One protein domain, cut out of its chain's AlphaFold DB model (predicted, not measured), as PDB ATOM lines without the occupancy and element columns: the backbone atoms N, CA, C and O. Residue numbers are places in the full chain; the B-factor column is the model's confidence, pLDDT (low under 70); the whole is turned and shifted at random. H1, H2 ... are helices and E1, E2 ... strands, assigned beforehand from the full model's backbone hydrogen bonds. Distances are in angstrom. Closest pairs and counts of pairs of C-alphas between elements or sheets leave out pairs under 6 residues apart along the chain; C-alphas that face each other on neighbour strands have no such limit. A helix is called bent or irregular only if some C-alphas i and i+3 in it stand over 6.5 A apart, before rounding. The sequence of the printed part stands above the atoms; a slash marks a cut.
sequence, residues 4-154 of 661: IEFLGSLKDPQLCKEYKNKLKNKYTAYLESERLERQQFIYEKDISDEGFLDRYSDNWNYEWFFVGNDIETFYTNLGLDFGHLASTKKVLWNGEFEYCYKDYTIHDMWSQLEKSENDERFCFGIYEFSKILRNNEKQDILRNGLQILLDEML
ATOM      1  N   ILE A   4     279.501 270.351 218.876       80.81
ATOM      2  CA  ILE A   4     278.644 271.131 217.970       80.81
ATOM      3  C   ILE A   4     277.503 270.259 217.432       80.81
ATOM      4  O   ILE A   4     276.354 270.697 217.392       80.81
ATOM      5  N   GLU A   5     277.800 269.012 217.067       75.00
ATOM      6  CA  GLU A   5     276.795 268.027 216.657       75.00
ATOM      7  C   GLU A   5     275.823 267.699 217.801       75.00
ATOM      8  O   GLU A   5     274.622 267.592 217.563       75.00
ATOM      9  N   PHE A   6     276.319 267.617 219.041       82.69
ATOM     10  CA  PHE A   6     275.487 267.414 220.230       82.69
ATOM     11  C   PHE A   6     274.483 268.548 220.416       82.69
ATOM     12  O   PHE A   6     273.286 268.290 220.541       82.69
ATOM     13  N   LEU A   7     274.934 269.800 220.340       83.44
ATOM     14  CA  LEU A   7     274.043 270.960 220.406       83.44
ATOM     15  C   LEU A   7     272.994 270.949 219.291       83.44
ATOM     16  O   LEU A   7     271.822 271.211 219.547       83.44
ATOM     17  N   GLY A   8     273.403 270.605 218.065       75.75
ATOM     18  CA  GLY A   8     272.500 270.474 216.920       75.75
ATOM     19  C   GLY A   8     271.487 269.334 217.054       75.75
ATOM     20  O   GLY A   8     270.489 269.316 216.335       75.75
ATOM     21  N   SER A   9     271.723 268.401 217.977       75.25
ATOM     22  CA  SER A   9     270.834 267.278 218.263       75.25
ATOM     23  C   SER A   9     269.891 267.515 219.444       75.25
ATOM     24  O   SER A   9     269.079 266.643 219.717       75.25
ATOM     25  N   LEU A  10     269.931 268.659 220.137       78.81
ATOM     26  CA  LEU A  10     268.991 268.972 221.225       78.81
ATOM     27  C   LEU A  10     267.604 269.339 220.682       78.81
ATOM     28  O   LEU A  10     267.491 270.116 219.737       78.81
ATOM     29  N   LYS A  11     266.534 268.822 221.308       81.06
ATOM     30  CA  LYS A  11     265.144 269.202 220.977       81.06
ATOM     31  C   LYS A  11     264.898 270.687 221.235       81.06
ATOM     32  O   LYS A  11     264.193 271.335 220.469       81.06
ATOM     33  N   ASP A  12     265.479 271.192 222.318       82.38
ATOM     34  CA  ASP A  12     265.485 272.595 222.716       82.38
ATOM     35  C   ASP A  12     266.786 272.873 223.503       82.38
ATOM     36  O   ASP A  12     267.075 272.155 224.468       82.38
ATOM     37  N   PRO A  13     267.584 273.891 223.121       74.56
ATOM     38  CA  PRO A  13     268.793 274.286 223.843       74.56
ATOM     39  C   PRO A  13     268.593 274.562 225.345       74.56
ATOM     40  O   PRO A  13     269.523 274.366 226.126       74.56
ATOM     41  N   GLN A  14     267.395 274.975 225.786       84.94
ATOM     42  CA  GLN A  14     267.113 275.243 227.206       84.94
ATOM     43  C   GLN A  14     267.033 273.972 228.066       84.94
ATOM     44  O   GLN A  14     267.207 274.048 229.287       84.94
ATOM     45  N   LEU A  15     266.845 272.794 227.458       86.19
ATOM     46  CA  LEU A  15     266.695 271.528 228.184       86.19
ATOM     47  C   LEU A  15     267.948 271.157 228.980       86.19
ATOM     48  O   LEU A  15     267.831 270.555 230.044       86.19
ATOM     49  N   CYS A  16     269.143 271.560 228.538       89.44
ATOM     50  CA  CYS A  16     270.377 271.324 229.299       89.44
ATOM     51  C   CYS A  16     270.297 271.916 230.712       89.44
ATOM     52  O   CYS A  16     270.660 271.262 231.691       89.44
ATOM     53  N   LYS A  17     269.726 273.117 230.837       89.62
ATOM     54  CA  LYS A  17     269.524 273.784 232.125       89.62
ATOM     55  C   LYS A  17     268.477 273.078 232.985       89.62
ATOM     56  O   LYS A  17     268.675 272.914 234.189       89.62
ATOM     57  N   GLU A  18     267.378 272.633 232.383       89.88
ATOM     58  CA  GLU A  18     266.299 271.936 233.097       89.88
ATOM     59  C   GLU A  18     266.726 270.553 233.612       89.88
ATOM     60  O   GLU A  18     266.366 270.144 234.720       89.88
ATOM     61  N   TYR A  19     267.515 269.827 232.819       91.38
ATOM     62  CA  TYR A  19     267.896 268.443 233.098       91.38
ATOM     63  C   TYR A  19     269.171 268.307 233.919       91.38
ATOM     64  O   TYR A  19     269.384 267.250 234.515       91.38
ATOM     65  N   LYS A  20     269.976 269.368 234.046       90.62
ATOM     66  CA  LYS A  20     271.199 269.381 234.864       90.62
ATOM     67  C   LYS A  20     270.988 268.780 236.253       90.62
ATOM     68  O   LYS A  20     271.728 267.888 236.660       90.62
ATOM     69  N   ASN A  21     269.943 269.209 236.962       89.56
ATOM     70  CA  ASN A  21     269.649 268.698 238.305       89.56
ATOM     71  C   ASN A  21     269.153 267.245 238.290       89.56
ATOM     72  O   ASN A  21     269.496 266.477 239.185       89.56
ATOM     73  N   LYS A  22     268.391 266.832 237.268       90.06
ATOM     74  CA  LYS A  22     267.932 265.439 237.131       90.06
ATOM     75  C   LYS A  22     269.108 264.483 236.907       90.06
ATOM     76  O   LYS A  22     269.162 263.430 237.536       90.06
ATOM     77  N   LEU A  23     270.054 264.874 236.052       92.06
ATOM     78  CA  LEU A  23     271.273 264.116 235.766       92.06
ATOM     79  C   LEU A  23     272.161 264.012 237.013       92.06
ATOM     80  O   LEU A  23     272.603 262.917 237.355       92.06
ATOM     81  N   LYS A  24     272.329 265.115 237.758       91.69
ATOM     82  CA  LYS A  24     273.017 265.108 239.061       91.69
ATOM     83  C   LYS A  24     272.375 264.148 240.054       91.69
ATOM     84  O   LYS A  24     273.058 263.283 240.593       91.69
ATOM     85  N   ASN A  25     271.056 264.219 240.209       89.44
ATOM     86  CA  ASN A  25     270.328 263.348 241.126       89.44
ATOM     87  C   ASN A  25     270.474 261.858 240.777       89.44
ATOM     88  O   ASN A  25     270.512 261.028 241.683       89.44
ATOM     89  N   LYS A  26     270.571 261.496 239.487       89.56
ATOM     90  CA  LYS A  26     270.806 260.099 239.079       89.56
ATOM     91  C   LYS A  26     272.145 259.572 239.566       89.56
ATOM     92  O   LYS A  26     272.203 258.453 240.066       89.56
ATOM     93  N   TYR A  27     273.187 260.382 239.469       91.31
ATOM     94  CA  TYR A  27     274.496 259.992 239.964       91.31
ATOM     95  C   TYR A  27     274.573 259.993 241.491       91.31
ATOM     96  O   TYR A  27     275.134 259.073 242.075       91.31
ATOM     97  N   THR A  28     273.922 260.947 242.161       89.19
ATOM     98  CA  THR A  28     273.789 260.926 243.626       89.19
ATOM     99  C   THR A  28     273.092 259.652 244.115       89.19
ATOM    100  O   THR A  28     273.536 259.045 245.083       89.19
ATOM    101  N   ALA A  29     272.039 259.198 243.427       85.38
ATOM    102  CA  ALA A  29     271.369 257.941 243.763       85.38
ATOM    103  C   ALA A  29     272.278 256.714 243.564       85.38
ATOM    104  O   ALA A  29     272.222 255.775 244.355       85.38
ATOM    105  N   TYR A  30     273.129 256.733 242.536       88.31
ATOM    106  CA  TYR A  30     274.148 255.706 242.327       88.31
ATOM    107  C   TYR A  30     275.174 255.677 243.476       88.31
ATOM    108  O   TYR A  30     275.439 254.605 244.011       88.31
ATOM    109  N   LEU A  31     275.665 256.842 243.919       86.56
ATOM    110  CA  LEU A  31     276.586 256.951 245.060       86.56
ATOM    111  C   LEU A  31     275.976 256.425 246.367       86.56
ATOM    112  O   LEU A  31     276.647 255.738 247.128       86.56
ATOM    113  N   GLU A  32     274.701 256.714 246.633       85.56
ATOM    114  CA  GLU A  32     274.034 256.178 247.826       85.56
ATOM    115  C   GLU A  32     273.861 254.657 247.765       85.56
ATOM    116  O   GLU A  32     274.026 253.982 248.781       85.56
ATOM    117  N   SER A  33     273.567 254.101 246.584       84.75
ATOM    118  CA  SER A  33     273.492 252.646 246.399       84.75
ATOM    119  C   SER A  33     274.842 251.974 246.650       84.75
ATOM    120  O   SER A  33     274.888 250.946 247.317       84.75
ATOM    121  N   GLU A  34     275.926 252.554 246.135       85.56
ATOM    122  CA  GLU A  34     277.293 252.069 246.351       85.56
ATOM    123  C   GLU A  34     277.668 252.105 247.836       85.56
ATOM    124  O   GLU A  34     278.124 251.105 248.391       85.56
ATOM    125  N   ARG A  35     277.373 253.223 248.511       85.56
ATOM    126  CA  ARG A  35     277.653 253.401 249.937       85.56
ATOM    127  C   ARG A  35     276.980 252.328 250.791       85.56
ATOM    128  O   ARG A  35     277.598 251.817 251.725       85.56
ATOM    129  N   LEU A  36     275.722 251.997 250.494       86.81
ATOM    130  CA  LEU A  36     274.974 250.958 251.209       86.81
ATOM    131  C   LEU A  36     275.579 249.566 250.996       86.81
ATOM    132  O   LEU A  36     275.693 248.799 251.950       86.81
ATOM    133  N   GLU A  37     276.016 249.252 249.780       85.38
ATOM    134  CA  GLU A  37     276.630 247.958 249.461       85.38
ATOM    135  C   GLU A  37     278.005 247.800 250.088       85.38
ATOM    136  O   GLU A  37     278.309 246.748 250.650       85.38
ATOM    137  N   ARG A  38     278.810 248.863 250.093       86.56
ATOM    138  CA  ARG A  38     280.065 248.874 250.838       86.56
ATOM    139  C   ARG A  38     279.817 248.650 252.332       86.56
ATOM    140  O   ARG A  38     280.524 247.859 252.951       86.56
ATOM    141  N   GLN A  39     278.814 249.306 252.920       87.56
ATOM    142  CA  GLN A  39     278.453 249.096 254.329       87.56
ATOM    143  C   GLN A  39     278.022 247.653 254.605       87.56
ATOM    144  O   GLN A  39     278.433 247.074 255.611       87.56
ATOM    145  N   GLN A  40     277.245 247.055 253.700       88.75
ATOM    146  CA  GLN A  40     276.846 245.657 253.798       88.75
ATOM    147  C   GLN A  40     278.048 244.712 253.678       88.75
ATOM    148  O   GLN A  40     278.188 243.811 254.497       88.75
ATOM    149  N   PHE A  41     278.956 244.947 252.729       87.81
ATOM    150  CA  PHE A  41     280.173 244.150 252.567       87.81
ATOM    151  C   PHE A  41     281.063 244.204 253.814       87.81
ATOM    152  O   PHE A  41     281.548 243.177 254.287       87.81
ATOM    153  N   ILE A  42     281.260 245.401 254.374       89.00
ATOM    154  CA  ILE A  42     282.029 245.609 255.608       89.00
ATOM    155  C   ILE A  42     281.394 244.843 256.775       89.00
ATOM    156  O   ILE A  42     282.106 244.172 257.523       89.00
ATOM    157  N   TYR A  43     280.062 244.890 256.887       88.88
ATOM    158  CA  TYR A  43     279.302 244.149 257.893       88.88
ATOM    159  C   TYR A  43     279.422 242.626 257.720       88.88
ATOM    160  O   TYR A  43     279.719 241.921 258.679       88.88
ATOM    161  N   GLU A  44     279.253 242.108 256.500       89.88
ATOM    162  CA  GLU A  44     279.336 240.671 256.195       89.88
ATOM    163  C   GLU A  44     280.741 240.091 256.399       89.88
ATOM    164  O   GLU A  44     280.891 238.909 256.718       89.88
ATOM    165  N   LYS A  45     281.781 240.905 256.201       86.56
ATOM    166  CA  LYS A  45     283.180 240.501 256.382       86.56
ATOM    167  C   LYS A  45     283.709 240.725 257.798       86.56
ATOM    168  O   LYS A  45     284.844 240.329 258.049       86.56
ATOM    169  N   ASP A  46     282.914 241.325 258.687       89.94
ATOM    170  CA  ASP A  46     283.296 241.688 260.060       89.94
ATOM    171  C   ASP A  46     284.640 242.442 260.115       89.94
ATOM    172  O   ASP A  46     285.577 242.092 260.837       89.94
ATOM    173  N   ILE A  47     284.775 243.465 259.266       89.88
ATOM    174  CA  ILE A  47     285.975 244.308 259.180       89.88
ATOM    175  C   ILE A  47     285.649 245.759 259.533       89.88
ATOM    176  O   ILE A  47     284.512 246.201 259.417       89.88
ATOM    177  N   SER A  48     286.654 246.529 259.956       89.75
ATOM    178  CA  SER A  48     286.518 247.983 260.093       89.75
ATOM    179  C   SER A  48     286.610 248.678 258.732       89.75
ATOM    180  O   SER A  48     287.167 248.125 257.781       89.75
ATOM    181  N   ASP A  49     286.145 249.928 258.652       85.12
ATOM    182  CA  ASP A  49     286.351 250.786 257.477       85.12
ATOM    183  C   ASP A  49     287.838 250.915 257.100       85.12
ATOM    184  O   ASP A  49     288.190 250.815 255.926       85.12
ATOM    185  N   GLU A  50     288.730 251.065 258.085       86.50
ATOM    186  CA  GLU A  50     290.183 251.067 257.851       86.50
ATOM    187  C   GLU A  50     290.670 249.718 257.298       86.50
ATOM    188  O   GLU A  50     291.458 249.675 256.356       86.50
ATOM    189  N   GLY A  51     290.146 248.606 257.824       82.88
ATOM    190  CA  GLY A  51     290.474 247.259 257.360       82.88
ATOM    191  C   GLY A  51     289.932 246.927 255.967       82.88
ATOM    192  O   GLY A  51     290.484 246.040 255.311       82.88
ATOM    193  N   PHE A  52     288.877 247.616 255.519       86.81
ATOM    194  CA  PHE A  52     288.384 247.583 254.143       86.81
ATOM    195  C   PHE A  52     289.307 248.361 253.207       86.81
ATOM    196  O   PHE A  52     289.728 247.830 252.177       86.81
ATOM    197  N   LEU A  53     289.661 249.591 253.592       83.06
ATOM    198  CA  LEU A  53     290.533 250.462 252.804       83.06
ATOM    199  C   LEU A  53     291.909 249.836 252.555       83.06
ATOM    200  O   LEU A  53     292.437 249.968 251.457       83.06
ATOM    201  N   ASP A  54     292.461 249.124 253.534       80.44
ATOM    202  CA  ASP A  54     293.785 248.503 253.418       80.44
ATOM    203  C   ASP A  54     293.791 247.235 252.541       80.44
ATOM    204  O   ASP A  54     294.749 246.977 251.816       80.44
ATOM    205  N   ARG A  55     292.712 246.437 252.573       79.44
ATOM    206  CA  ARG A  55     292.704 245.080 251.985       79.44
ATOM    207  C   ARG A  55     291.884 244.918 250.712       79.44
ATOM    208  O   ARG A  55     292.151 243.992 249.951       79.44
ATOM    209  N   TYR A  56     290.878 245.762 250.494       80.44
ATOM    210  CA  TYR A  56     289.881 245.544 249.441       80.44
ATOM    211  C   TYR A  56     289.667 246.751 248.524       80.44
ATOM    212  O   TYR A  56     289.079 246.579 247.460       80.44
ATOM    213  N   SER A  57     290.161 247.942 248.879       77.81
ATOM    214  CA  SER A  57     289.912 249.185 248.129       77.81
ATOM    215  C   SER A  57     290.338 249.126 246.661       77.81
ATOM    216  O   SER A  57     289.556 249.501 245.791       77.81
ATOM    217  N   ASP A  58     291.538 248.624 246.368       73.06
ATOM    218  CA  ASP A  58     292.063 248.578 244.998       73.06
ATOM    219  C   ASP A  58     291.231 247.621 244.108       73.06
ATOM    220  O   ASP A  58     290.885 247.974 242.980       73.06
ATOM    221  N   ASN A  59     290.819 246.455 244.627       75.81
ATOM    222  CA  ASN A  59     289.965 245.503 243.898       75.81
ATOM    223  C   ASN A  59     288.523 246.008 243.751       75.81
ATOM    224  O   ASN A  59     287.944 245.897 242.674       75.81
ATOM    225  N   TRP A  60     287.964 246.606 244.807       80.50
ATOM    226  CA  TRP A  60     286.636 247.223 244.782       80.50
ATOM    227  C   TRP A  60     286.577 248.335 243.730       80.50
ATOM    228  O   TRP A  60     285.685 248.366 242.888       80.50
ATOM    229  N   ASN A  61     287.596 249.198 243.690       76.50
ATOM    230  CA  ASN A  61     287.677 250.259 242.693       76.50
ATOM    231  C   ASN A  61     287.831 249.719 241.267       76.50
ATOM    232  O   ASN A  61     287.219 250.256 240.342       76.50
ATOM    233  N   TYR A  62     288.617 248.656 241.086       73.94
ATOM    234  CA  TYR A  62     288.805 248.019 239.785       73.94
ATOM    235  C   TYR A  62     287.518 247.379 239.248       73.94
ATOM    236  O   TYR A  62     287.181 247.542 238.077       73.94
ATOM    237  N   GLU A  63     286.780 246.670 240.095       72.38
ATOM    238  CA  GLU A  63     285.535 246.014 239.696       72.38
ATOM    239  C   GLU A  63     284.412 247.022 239.400       72.38
ATOM    240  O   GLU A  63     283.643 246.832 238.454       72.38
ATOM    241  N   TRP A  64     284.330 248.111 240.173       71.94
ATOM    242  CA  TRP A  64     283.141 248.967 240.195       71.94
ATOM    243  C   TRP A  64     283.307 250.310 239.496       71.94
ATOM    244  O   TRP A  64     282.338 250.805 238.917       71.94
ATOM    245  N   PHE A  65     284.503 250.899 239.506       78.25
ATOM    246  CA  PHE A  65     284.695 252.299 239.098       78.25
ATOM    247  C   PHE A  65     285.746 252.511 238.014       78.25
ATOM    248  O   PHE A  65     285.948 253.642 237.567       78.25
ATOM    249  N   PHE A  66     286.416 251.448 237.582       78.38
ATOM    250  CA  PHE A  66     287.426 251.509 236.541       78.38
ATOM    251  C   PHE A  66     286.797 251.482 235.144       78.38
ATOM    252  O   PHE A  66     285.865 250.719 234.884       78.38
ATOM    253  N   VAL A  67     287.327 252.304 234.234       73.00
ATOM    254  CA  VAL A  67     286.899 252.373 232.822       73.00
ATOM    255  C   VAL A  67     288.017 252.031 231.832       73.00
ATOM    256  O   VAL A  67     287.750 251.844 230.652       73.00
ATOM    257  N   GLY A  68     289.256 251.819 232.286       74.06
ATOM    258  CA  GLY A  68     290.377 251.473 231.403       74.06
ATOM    259  C   GLY A  68     290.817 252.614 230.490       74.06
ATOM    260  O   GLY A  68     290.716 253.785 230.851       74.06
ATOM    261  N   ASN A  69     291.315 252.259 229.303       71.75
ATOM    262  CA  ASN A  69     291.872 253.206 228.328       71.75
ATOM    263  C   ASN A  69     290.829 254.201 227.779       71.75
ATOM    264  O   ASN A  69     291.201 255.259 227.278       71.75
ATOM    265  N   ASP A  70     289.530 253.911 227.921       78.56
ATOM    266  CA  ASP A  70     288.436 254.789 227.477       78.56
ATOM    267  C   ASP A  70     288.401 256.133 228.219       78.56
ATOM    268  O   ASP A  70     287.758 257.093 227.785       78.56
ATOM    269  N   ILE A  71     289.153 256.239 229.314       79.12
ATOM    270  CA  ILE A  71     289.335 257.489 230.036       79.12
ATOM    271  C   ILE A  71     290.018 258.566 229.195       79.12
ATOM    272  O   ILE A  71     289.614 259.728 229.237       79.12
ATOM    273  N   GLU A  72     291.008 258.191 228.387       78.81
ATOM    274  CA  GLU A  72     291.708 259.120 227.502       78.81
ATOM    275  C   GLU A  72     290.743 259.673 226.451       78.81
ATOM    276  O   GLU A  72     290.699 260.884 226.213       78.81
ATOM    277  N   THR A  73     289.899 258.798 225.896       77.81
ATOM    278  CA  THR A  73     288.839 259.148 224.945       77.81
ATOM    279  C   THR A  73     287.888 260.188 225.535       77.81
ATOM    280  O   THR A  73     287.595 261.190 224.885       77.81
ATOM    281  N   PHE A  74     287.458 260.010 226.786       86.62
ATOM    282  CA  PHE A  74     286.567 260.955 227.459       86.62
ATOM    283  C   PHE A  74     287.168 262.356 227.597       86.62
ATOM    284  O   PHE A  74     286.554 263.339 227.180       86.62
ATOM    285  N   TYR A  75     288.378 262.471 228.154       84.38
ATOM    286  CA  TYR A  75     289.014 263.779 228.342       84.38
ATOM    287  C   TYR A  75     289.334 264.451 227.006       84.38
ATOM    288  O   TYR A  75     289.085 265.649 226.847       84.38
ATOM    289  N   THR A  76     289.784 263.670 226.024       82.56
ATOM    290  CA  THR A  76     290.054 264.154 224.665       82.56
ATOM    291  C   THR A  76     288.788 264.704 224.008       82.56
ATOM    292  O   THR A  76     288.813 265.807 223.460       82.56
ATOM    293  N   ASN A  77     287.653 264.007 224.127       81.69
ATOM    294  CA  ASN A  77     286.375 264.454 223.562       81.69
ATOM    295  C   ASN A  77     285.834 265.722 224.240       81.69
ATOM    296  O   ASN A  77     285.163 266.534 223.599       81.69
ATOM    297  N   LEU A  78     286.179 265.949 225.510       83.88
ATOM    298  CA  LEU A  78     285.895 267.205 226.208       83.88
ATOM    299  C   LEU A  78     286.844 268.353 225.829       83.88
ATOM    300  O   LEU A  78     286.594 269.498 226.215       83.88
ATOM    301  N   GLY A  79     287.891 268.077 225.046       80.56
ATOM    302  CA  GLY A  79     288.930 269.039 224.678       80.56
ATOM    303  C   GLY A  79     289.925 269.315 225.806       80.56
ATOM    304  O   GLY A  79     290.507 270.397 225.853       80.56
ATOM    305  N   LEU A  80     290.082 268.373 226.739       80.56
ATOM    306  CA  LEU A  80     291.020 268.450 227.855       80.56
ATOM    307  C   LEU A  80     292.285 267.651 227.523       80.56
ATOM    308  O   LEU A  80     292.208 266.527 227.034       80.56
ATOM    309  N   ASP A  81     293.454 268.227 227.807       75.12
ATOM    310  CA  ASP A  81     294.745 267.567 227.588       75.12
ATOM    311  C   ASP A  81     294.965 266.463 228.636       75.12
ATOM    312  O   ASP A  81     295.343 266.721 229.786       75.12
ATOM    313  N   PHE A  82     294.711 265.216 228.229       72.88
ATOM    314  CA  PHE A  82     294.904 264.045 229.078       72.88
ATOM    315  C   PHE A  82     296.375 263.845 229.471       72.88
ATOM    316  O   PHE A  82     296.650 263.435 230.598       72.88
ATOM    317  N   GLY A  83     297.330 264.207 228.605       68.75
ATOM    318  CA  GLY A  83     298.763 264.090 228.882       68.75
ATOM    319  C   GLY A  83     299.202 264.959 230.063       68.75
ATOM    320  O   GLY A  83     299.951 264.501 230.929       68.75
ATOM    321  N   HIS A  84     298.664 266.177 230.164       69.06
ATOM    322  CA  HIS A  84     298.869 267.043 231.330       69.06
ATOM    323  C   HIS A  84     298.161 266.500 232.590       69.06
ATOM    324  O   HIS A  84     298.689 266.599 233.700       69.06
ATOM    325  N   LEU A  85     296.966 265.920 232.465       66.00
ATOM    326  CA  LEU A  85     296.231 265.359 233.609       66.00
ATOM    327  C   LEU A  85     296.920 264.107 234.184       66.00
ATOM    328  O   LEU A  85     297.003 263.948 235.406       66.00
ATOM    329  N   ALA A  86     297.463 263.256 233.311       64.44
ATOM    330  CA  ALA A  86     298.140 262.010 233.660       64.44
ATOM    331  C   ALA A  86     299.543 262.223 234.260       64.44
ATOM    332  O   ALA A  86     299.996 261.400 235.056       64.44
ATOM    333  N   SER A  87     300.218 263.344 233.963       63.56
ATOM    334  CA  SER A  87     301.599 263.622 234.402       63.56
ATOM    335  C   SER A  87     301.782 263.771 235.921       63.56
ATOM    336  O   SER A  87     302.907 263.884 236.402       63.56
ATOM    337  N   THR A  88     300.690 263.795 236.688       59.59
ATOM    338  CA  THR A  88     300.691 263.948 238.152       59.59
ATOM    339  C   THR A  88     300.344 262.657 238.906       59.59
ATOM    340  O   THR A  88     300.185 262.698 240.127       59.59
ATOM    341  N   LYS A  89     300.194 261.513 238.217       62.16
ATOM    342  CA  LYS A  89     299.517 260.318 238.759       62.16
ATOM    343  C   LYS A  89     300.359 259.035 238.702       62.16
ATOM    344  O   LYS A  89     301.302 258.922 237.925       62.16
ATOM    345  N   LYS A  90     300.023 258.067 239.569       59.16
ATOM    346  CA  LYS A  90     300.754 256.801 239.771       59.16
ATOM    347  C   LYS A  90     300.053 255.656 239.022       59.16
ATOM    348  O   LYS A  90     298.891 255.374 239.289       59.16
ATOM    349  N   VAL A  91     300.748 254.992 238.100       61.62
ATOM    350  CA  VAL A  91     300.238 253.812 237.370       61.62
ATOM    351  C   VAL A  91     300.337 252.573 238.273       61.62
ATOM    352  O   VAL A  91     301.391 252.339 238.864       61.62
ATOM    353  N   LEU A  92     299.246 251.810 238.417       55.09
ATOM    354  CA  LEU A  92     299.174 250.600 239.255       55.09
ATOM    355  C   LEU A  92     299.627 249.338 238.518       55.09
ATOM    356  O   LEU A  92     300.275 248.482 239.115       55.09
ATOM    357  N   TRP A  93     299.275 249.215 237.238       56.50
ATOM    358  CA  TRP A  93     299.551 248.030 236.429       56.50
ATOM    359  C   TRP A  93     299.744 248.400 234.955       56.50
ATOM    360  O   TRP A  93     299.072 249.299 234.447       56.50
ATOM    361  N   ASN A  94     300.671 247.702 234.295       48.28
ATOM    362  CA  ASN A  94     300.976 247.826 232.872       48.28
ATOM    363  C   ASN A  94     300.886 246.431 232.236       48.28
ATOM    364  O   ASN A  94     301.808 245.627 232.388       48.28
ATOM    365  N   GLY A  95     299.764 246.131 231.587       49.72
ATOM    366  CA  GLY A  95     299.637 244.966 230.710       49.72
ATOM    367  C   GLY A  95     299.927 245.347 229.267       49.72
ATOM    368  O   GLY A  95     299.859 246.520 228.922       49.72
ATOM    369  N   GLU A  96     300.176 244.362 228.400       44.81
ATOM    370  CA  GLU A  96     300.483 244.602 226.978       44.81
ATOM    371  C   GLU A  96     299.427 245.454 226.228       44.81
ATOM    372  O   GLU A  96     299.748 245.975 225.163       44.81
ATOM    373  N   PHE A  97     298.206 245.650 226.769       50.19
ATOM    374  CA  PHE A  97     297.122 246.396 226.106       50.19
ATOM    375  C   PHE A  97     296.217 247.288 227.000       50.19
ATOM    376  O   PHE A  97     295.336 247.954 226.457       50.19
ATOM    377  N   GLU A  98     296.396 247.367 228.330       56.00
ATOM    378  CA  GLU A  98     295.539 248.196 229.217       56.00
ATOM    379  C   GLU A  98     296.327 248.925 230.320       56.00
ATOM    380  O   GLU A  98     297.161 248.325 231.004       56.00
ATOM    381  N   TYR A  99     296.013 250.212 230.525       57.44
ATOM    382  CA  TYR A  99     296.565 251.049 231.592       57.44
ATOM    383  C   TYR A  99     295.598 251.150 232.774       57.44
ATOM    384  O   TYR A  99     294.452 251.571 232.619       57.44
ATOM    385  N   CYS A 100     296.079 250.833 233.980       55.94
ATOM    386  CA  CYS A 100     295.345 251.082 235.221       55.94
ATOM    387  C   CYS A 100     296.005 252.218 236.014       55.94
ATOM    388  O   CYS A 100     297.127 252.075 236.513       55.94
ATOM    389  N   TYR A 101     295.323 253.360 236.129       62.53
ATOM    390  CA  TYR A 101     295.773 254.502 236.931       62.53
ATOM    391  C   TYR A 101     295.242 254.372 238.364       62.53
ATOM    392  O   TYR A 101     294.041 254.178 238.555       62.53
ATOM    393  N   LYS A 102     296.117 254.503 239.376       54.72
ATOM    394  CA  LYS A 102     295.663 254.624 240.770       54.72
ATOM    395  C   LYS A 102     294.818 255.891 240.879       54.72
ATOM    396  O   LYS A 102     295.275 256.947 240.442       54.72
ATOM    397  N   ASP A 103     293.632 255.779 241.472       56.66
ATOM    398  CA  ASP A 103     292.766 256.921 241.787       56.66
ATOM    399  C   ASP A 103     292.241 257.677 240.551       56.66
ATOM    400  O   ASP A 103     292.193 258.908 240.542       56.66
ATOM    401  N   TYR A 104     291.894 256.948 239.483       66.19
ATOM    402  CA  TYR A 104     291.200 257.530 238.334       66.19
ATOM    403  C   TYR A 104     289.971 256.699 237.958       66.19
ATOM    404  O   TYR A 104     290.017 255.748 237.177       66.19
ATOM    405  N   THR A 105     288.870 257.064 238.597       75.81
ATOM    406  CA  THR A 105     287.595 256.352 238.596       75.81
ATOM    407  C   THR A 105     286.512 257.165 237.896       75.81
ATOM    408  O   THR A 105     286.673 258.363 237.653       75.81
ATOM    409  N   ILE A 106     285.348 256.559 237.656       84.69
ATOM    410  CA  ILE A 106     284.160 257.305 237.215       84.69
ATOM    411  C   ILE A 106     283.797 258.476 238.158       84.69
ATOM    412  O   ILE A 106     283.198 259.455 237.711       84.69
ATOM    413  N   HIS A 107     284.205 258.435 239.436       85.88
ATOM    414  CA  HIS A 107     283.993 259.524 240.395       85.88
ATOM    415  C   HIS A 107     284.827 260.766 240.100       85.88
ATOM    416  O   HIS A 107     284.307 261.879 240.181       85.88
ATOM    417  N   ASP A 108     286.079 260.592 239.694       80.75
ATOM    418  CA  ASP A 108     286.962 261.701 239.330       80.75
ATOM    419  C   ASP A 108     286.463 262.405 238.065       80.75
ATOM    420  O   ASP A 108     286.418 263.637 237.982       80.75
ATOM    421  N   MET A 109     286.001 261.605 237.105       85.88
ATOM    422  CA  MET A 109     285.404 262.077 235.857       85.88
ATOM    423  C   MET A 109     284.130 262.870 236.136       85.88
ATOM    424  O   MET A 109     283.968 263.987 235.644       85.88
ATOM    425  N   TRP A 110     283.263 262.341 236.999       89.62
ATOM    426  CA  TRP A 110     282.055 263.037 237.419       89.62
ATOM    427  C   TRP A 110     282.354 264.352 238.146       89.62
ATOM    428  O   TRP A 110     281.777 265.387 237.815       89.62
ATOM    429  N   SER A 111     283.298 264.346 239.094       86.44
ATOM    430  CA  SER A 111     283.720 265.556 239.810       86.44
ATOM    431  C   SER A 111     284.233 266.633 238.850       86.44
ATOM    432  O   SER A 111     283.996 267.826 239.055       86.44
ATOM    433  N   GLN A 112     284.902 266.232 237.767       84.12
ATOM    434  CA  GLN A 112     285.320 267.161 236.724       84.12
ATOM    435  C   GLN A 112     284.131 267.750 235.956       84.12
ATOM    436  O   GLN A 112     284.124 268.953 235.693       84.12
ATOM    437  N   LEU A 113     283.119 266.942 235.627       89.88
ATOM    438  CA  LEU A 113     281.900 267.429 234.978       89.88
ATOM    439  C   LEU A 113     281.150 268.430 235.860       89.88
ATOM    440  O   LEU A 113     280.687 269.457 235.370       89.88
ATOM    441  N   GLU A 114     281.075 268.187 237.169       86.50
ATOM    442  CA  GLU A 114     280.363 269.066 238.103       86.50
ATOM    443  C   GLU A 114     280.924 270.486 238.188       86.50
ATOM    444  O   GLU A 114     280.169 271.409 238.505       86.50
ATOM    445  N   LYS A 115     282.208 270.669 237.857       84.44
ATOM    446  CA  LYS A 115     282.869 271.981 237.786       84.44
ATOM    447  C   LYS A 115     282.462 272.795 236.554       84.44
ATOM    448  O   LYS A 115     282.822 273.965 236.468       84.44
ATOM    449  N   SER A 116     281.733 272.212 235.596       82.88
ATOM    450  CA  SER A 116     281.267 272.932 234.409       82.88
ATOM    451  C   SER A 116     280.208 273.981 234.768       82.88
ATOM    452  O   SER A 116     279.077 273.661 235.156       82.88
ATOM    453  N   GLU A 117     280.558 275.255 234.578       77.31
ATOM    454  CA  GLU A 117     279.636 276.389 234.731       77.31
ATOM    455  C   GLU A 117     278.645 276.507 233.564       77.31
ATOM    456  O   GLU A 117     277.577 277.094 233.717       77.31
ATOM    457  N   ASN A 118     278.966 275.909 232.413       89.62
ATOM    458  CA  ASN A 118     278.103 275.882 231.239       89.62
ATOM    459  C   ASN A 118     277.242 274.603 231.231       89.62
ATOM    460  O   ASN A 118     277.767 273.486 231.325       89.62
ATOM    461  N   ASP A 119     275.922 274.781 231.141       91.75
ATOM    462  CA  ASP A 119     274.942 273.695 231.233       91.75
ATOM    463  C   ASP A 119     275.010 272.766 230.017       91.75
ATOM    464  O   ASP A 119     274.912 271.549 230.162       91.75
ATOM    465  N   GLU A 120     275.252 273.306 228.823       90.94
ATOM    466  CA  GLU A 120     275.361 272.499 227.612       90.94
ATOM    467  C   GLU A 120     276.626 271.634 227.598       90.94
ATOM    468  O   GLU A 120     276.589 270.471 227.200       90.94
ATOM    469  N   ARG A 121     277.748 272.175 228.082       89.50
ATOM    470  CA  ARG A 121     279.015 271.457 228.266       89.50
ATOM    471  C   ARG A 121     278.901 270.386 229.335       89.50
ATOM    472  O   ARG A 121     279.466 269.312 229.156       89.50
ATOM    473  N   PHE A 122     278.149 270.656 230.402       92.75
ATOM    474  CA  PHE A 122     277.827 269.641 231.397       92.75
ATOM    475  C   PHE A 122     277.059 268.486 230.747       92.75
ATOM    476  O   PHE A 122     277.512 267.352 230.814       92.75
ATOM    477  N   CYS A 123     275.953 268.762 230.055       91.81
ATOM    478  CA  CYS A 123     275.139 267.722 229.421       91.81
ATOM    479  C   CYS A 123     275.884 266.951 228.322       91.81
ATOM    480  O   CYS A 123     275.758 265.731 228.259       91.81
ATOM    481  N   PHE A 124     276.709 267.623 227.514       91.06
ATOM    482  CA  PHE A 124     277.591 266.949 226.559       91.06
ATOM    483  C   PHE A 124     278.594 266.034 227.262       91.06
ATOM    484  O   PHE A 124     278.815 264.905 226.839       91.06
ATOM    485  N   GLY A 125     279.170 266.490 228.373       90.75
ATOM    486  CA  GLY A 125     280.067 265.651 229.150       90.75
ATOM    487  C   GLY A 125     279.374 264.470 229.812       90.75
ATOM    488  O   GLY A 125     279.974 263.409 229.899       90.75
ATOM    489  N   ILE A 126     278.099 264.591 230.185       92.75
ATOM    490  CA  ILE A 126     277.296 263.450 230.642       92.75
ATOM    491  C   ILE A 126     277.027 262.458 229.502       92.75
ATOM    492  O   ILE A 126     277.059 261.251 229.733       92.75
ATOM    493  N   TYR A 127     276.806 262.951 228.282       89.38
ATOM    494  CA  TYR A 127     276.691 262.113 227.088       89.38
ATOM    495  C   TYR A 127     277.987 261.344 226.795       89.38
ATOM    496  O   TYR A 127     277.944 260.140 226.579       89.38
ATOM    497  N   GLU A 128     279.153 261.987 226.849       88.12
ATOM    498  CA  GLU A 128     280.432 261.280 226.675       88.12
ATOM    499  C   GLU A 128     280.730 260.332 227.848       88.12
ATOM    500  O   GLU A 128     281.255 259.238 227.653       88.12
ATOM    501  N   PHE A 129     280.337 260.710 229.068       90.25
ATOM    502  CA  PHE A 129     280.496 259.891 230.268       90.25
ATOM    503  C   PHE A 129     279.672 258.604 230.215       90.25
ATOM    504  O   PHE A 129     280.163 257.561 230.630       90.25
ATOM    505  N   SER A 130     278.438 258.630 229.698       87.19
ATOM    506  CA  SER A 130     277.611 257.416 229.631       87.19
ATOM    507  C   SER A 130     278.202 256.353 228.697       87.19
ATOM    508  O   SER A 130     278.043 255.159 228.951       87.19
ATOM    509  N   LYS A 131     278.923 256.773 227.652       82.94
ATOM    510  CA  LYS A 131     279.469 255.891 226.609       82.94
ATOM    511  C   LYS A 131     280.674 255.066 227.034       82.94
ATOM    512  O   LYS A 131     280.896 253.990 226.494       82.94
ATOM    513  N   ILE A 132     281.453 255.582 227.972       82.06
ATOM    514  CA  ILE A 132     282.697 254.956 228.441       82.06
ATOM    515  C   ILE A 132     282.480 254.024 229.642       82.06
ATOM    516  O   ILE A 132     283.418 253.388 230.118       82.06
ATOM    517  N   LEU A 133     281.259 253.984 230.186       83.50
ATOM    518  CA  LEU A 133     280.908 253.087 231.282       83.50
ATOM    519  C   LEU A 133     281.030 251.632 230.805       83.50
ATOM    520  O   LEU A 133     280.520 251.277 229.744       83.50
ATOM    521  N   ARG A 134     281.652 250.768 231.610       79.50
ATOM    522  CA  ARG A 134     281.852 249.341 231.320       79.50
ATOM    523  C   ARG A 134     280.567 248.535 231.484       79.50
ATOM    524  O   ARG A 134     279.723 248.860 232.314       79.50
ATOM    525  N   ASN A 135     280.468 247.433 230.739       71.56
ATOM    526  CA  ASN A 135     279.360 246.474 230.817       71.56
ATOM    527  C   ASN A 135     279.437 245.631 232.100       71.56
ATOM    528  O   ASN A 135     279.858 244.473 232.075       71.56
ATOM    529  N   ASN A 136     279.050 246.230 233.221       79.00
ATOM    530  CA  ASN A 136     278.774 245.543 234.473       79.00
ATOM    531  C   ASN A 136     277.417 246.008 235.007       79.00
ATOM    532  O   ASN A 136     276.982 247.121 234.720       79.00
ATOM    533  N   GLU A 137     276.765 245.168 235.811       73.00
ATOM    534  CA  GLU A 137     275.386 245.378 236.272       73.00
ATOM    535  C   GLU A 137     275.136 246.793 236.830       73.00
ATOM    536  O   GLU A 137     274.086 247.395 236.610       73.00
ATOM    537  N   LYS A 138     276.124 247.366 237.516       74.31
ATOM    538  CA  LYS A 138     276.005 248.623 238.259       74.31
ATOM    539  C   LYS A 138     276.210 249.845 237.386       74.31
ATOM    540  O   LYS A 138     275.404 250.779 237.420       74.31
ATOM    541  N   GLN A 139     277.264 249.827 236.582       81.25
ATOM    542  CA  GLN A 139     277.503 250.858 235.588       81.25
ATOM    543  C   GLN A 139     276.436 250.812 234.489       81.25
ATOM    544  O   GLN A 139     276.075 251.866 233.978       81.25
ATOM    545  N   ASP A 140     275.838 249.651 234.203       75.56
ATOM    546  CA  ASP A 140     274.692 249.525 233.298       75.56
ATOM    547  C   ASP A 140     273.439 250.204 233.874       75.56
ATOM    548  O   ASP A 140     272.743 250.922 233.156       75.56
ATOM    549  N   ILE A 141     273.151 250.056 235.175       75.88
ATOM    550  CA  ILE A 141     272.049 250.783 235.836       75.88
ATOM    551  C   ILE A 141     272.257 252.300 235.733       75.88
ATOM    552  O   ILE A 141     271.321 253.026 235.372       75.88
ATOM    553  N   LEU A 142     273.472 252.783 236.018       83.94
ATOM    554  CA  LEU A 142     273.808 254.202 235.897       83.94
ATOM    555  C   LEU A 142     273.704 254.677 234.440       83.94
ATOM    556  O   LEU A 142     273.034 255.679 234.180       83.94
ATOM    557  N   ARG A 143     274.292 253.937 233.491       85.81
ATOM    558  CA  ARG A 143     274.250 254.229 232.051       85.81
ATOM    559  C   ARG A 143     272.814 254.358 231.574       85.81
ATOM    560  O   ARG A 143     272.451 255.390 231.022       85.81
ATOM    561  N   ASN A 144     271.973 253.371 231.873       75.00
ATOM    562  CA  ASN A 144     270.561 253.370 231.502       75.00
ATOM    563  C   ASN A 144     269.803 254.551 232.128       75.00
ATOM    564  O   ASN A 144     268.996 255.203 231.467       75.00
ATOM    565  N   GLY A 145     270.072 254.855 233.401       77.81
ATOM    566  CA  GLY A 145     269.445 255.972 234.104       77.81
ATOM    567  C   GLY A 145     269.790 257.342 233.513       77.81
ATOM    568  O   GLY A 145     268.908 258.200 233.434       77.81
ATOM    569  N   LEU A 146     271.045 257.542 233.100       85.62
ATOM    570  CA  LEU A 146     271.503 258.754 232.414       85.62
ATOM    571  C   LEU A 146     270.954 258.820 230.985       85.62
ATOM    572  O   LEU A 146     270.471 259.869 230.564       85.62
ATOM    573  N   GLN A 147     270.952 257.691 230.279       77.38
ATOM    574  CA  GLN A 147     270.495 257.582 228.898       77.38
ATOM    575  C   GLN A 147     269.023 257.965 228.730       77.38
ATOM    576  O   GLN A 147     268.686 258.700 227.809       77.38
ATOM    577  N   ILE A 148     268.153 257.544 229.655       77.69
ATOM    578  CA  ILE A 148     266.731 257.928 229.652       77.69
ATOM    579  C   ILE A 148     266.575 259.454 229.665       77.69
ATOM    580  O   ILE A 148     265.779 260.010 228.914       77.69
ATOM    581  N   LEU A 149     267.355 260.136 230.505       82.69
ATOM    582  CA  LEU A 149     267.296 261.590 230.629       82.69
ATOM    583  C   LEU A 149     267.904 262.295 229.408       82.69
ATOM    584  O   LEU A 149     267.385 263.327 228.993       82.69
ATOM    585  N   LEU A 150     268.964 261.742 228.813       82.88
ATOM    586  CA  LEU A 150     269.558 262.263 227.576       82.88
ATOM    587  C   LEU A 150     268.605 262.103 226.376       82.88
ATOM    588  O   LEU A 150     268.420 263.046 225.608       82.88
ATOM    589  N   ASP A 151     267.908 260.971 226.262       73.94
ATOM    590  CA  ASP A 151     266.910 260.718 225.212       73.94
ATOM    591  C   ASP A 151     265.680 261.641 225.325       73.94
ATOM    592  O   ASP A 151     265.034 261.992 224.325       73.94
ATOM    593  N   GLU A 152     265.335 262.074 226.542       81.75
ATOM    594  CA  GLU A 152     264.320 263.109 226.759       81.75
ATOM    595  C   GLU A 152     264.763 264.457 226.159       81.75
ATOM    596  O   GLU A 152     263.919 265.176 225.616       81.75
ATOM    597  N   MET A 153     266.068 264.749 226.131       82.44
ATOM    598  CA  MET A 153     266.639 266.014 225.655       82.44
ATOM    599  C   MET A 153     266.959 266.063 224.151       82.44
ATOM    600  O   MET A 153     266.938 267.149 223.572       82.44
ATOM    601  N   LEU A 154     267.257 264.931 223.508       74.81
ATOM    602  CA  LEU A 154     267.847 264.889 222.159       74.81
ATOM    603  C   LEU A 154     266.833 264.471 221.074       74.81
ATOM    604  O   LEU A 154     266.013 263.578 221.282       74.81
TER     605      LEU A 154
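AT A GLANCE: This is residues 4 to 154 of the 661 residues of the protein "Non-specific serine/threonine protein kinase" of Desulfosporosinus acidiphilus (strain DSM 22704 / JCM 16185 / SJ4) (UniProt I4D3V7). A long helix, H2, runs along one side with H9 folded back beside part of it, H8 packs on both, and H7 packs on H8. The chain turns back from the far end of H2 through short H3 and H4; short H5, H6 and a small hairpin of strands, E1 and E2, lie on the side away from H2, and H1 lies near the end where H2 begins. The 151 printed residues hold nine named helices and two named strands, in the order H1 to H6, E1, E2, H7 to H9; the class is mostly helix and the two-strand sheet is antiparallel. The whole is compact, with a radius of gyration of the C-alphas of 16.8 A, and only just elongated, spanning 51 by 34 by 26 A.

HOW THE PARTS SIT: E1, residues 91 to 94, and E2, residues 99 to 101, form an antiparallel hairpin at 167 degrees, with N 92 and O 100 at 2.9 A. The hub is H8, residues 119 to 131. It touches H7, residues 106 to 114, at a shallow tilt of 15 degrees, opposite ways, a helical hairpin whose closest C-alphas, of Leu 113 and Phe 122, are 5.9 A apart. H8 also forms a helical hairpin with H9, residues 137 to 153, at a steep tilt of 40 degrees, opposite ways; their closest C-alphas, of Ser 130 and Arg 143, are 5.2 A apart. H2, residues 15 to 44, touches H8 with residues 16 to 23 alone, at a steep tilt of 45 degrees, the same way; the closest C-alphas, of Cys 16 and Glu 120, are 5.4 A apart. H2 touches H9 at a shallow tilt of 12 degrees, opposite ways, closest at the C-alphas of Leu 15 and Met 153, 6.1 A. H5, residues 70 to 77, only just touches H8, with 3 pairs of C-alphas within 8 A, the closest being Phe 74 and Glu 128, 6.2 A. H6, residues 82 to 86, and H5 touch only at the corner, and only just, with 3 pairs. H3, residues 49 to 55, is close to H2 but not clearly touching, about perpendicular at 82 degrees, and meets H4, residues 57 to 64, only through their link. H1, residues 4 to 8, is close to H8 but not clearly touching, at 6.7 A between the C-alphas of Phe 6 and Phe 124. Helix packing is part aligned, part crossed, with 3 of 5 tilts shallow. Every O i to N i+4 pair is within hydrogen-bond range in H1, H4, H5, H6 and H7; the counts are 24 of 26 in H2, 2 of 3 in H3, 8 of 9 in H8 and 12 of 13 in H9.

IN THESE COORDINATES: H2 is 43.5 A long, from C-alpha 15 at (266.695, 271.528, 228.184) to C-alpha 44 at (279.336, 240.671, 256.195), and is only just irregular: C-alphas 18 and 21 are 7.0 A apart. H9 is 24.8 A long and ends with C-alpha 153 at (266.639, 266.014, 225.655); H8 is 18.9 A long.

THE WHOLE: The C-alphas farthest apart, of Gly 8 and Asp 46, are 53.0 A apart. The printed part has no cut and no long link. The mean pLDDT of the printed part is 79.6; residues 83 to 104 are under 70.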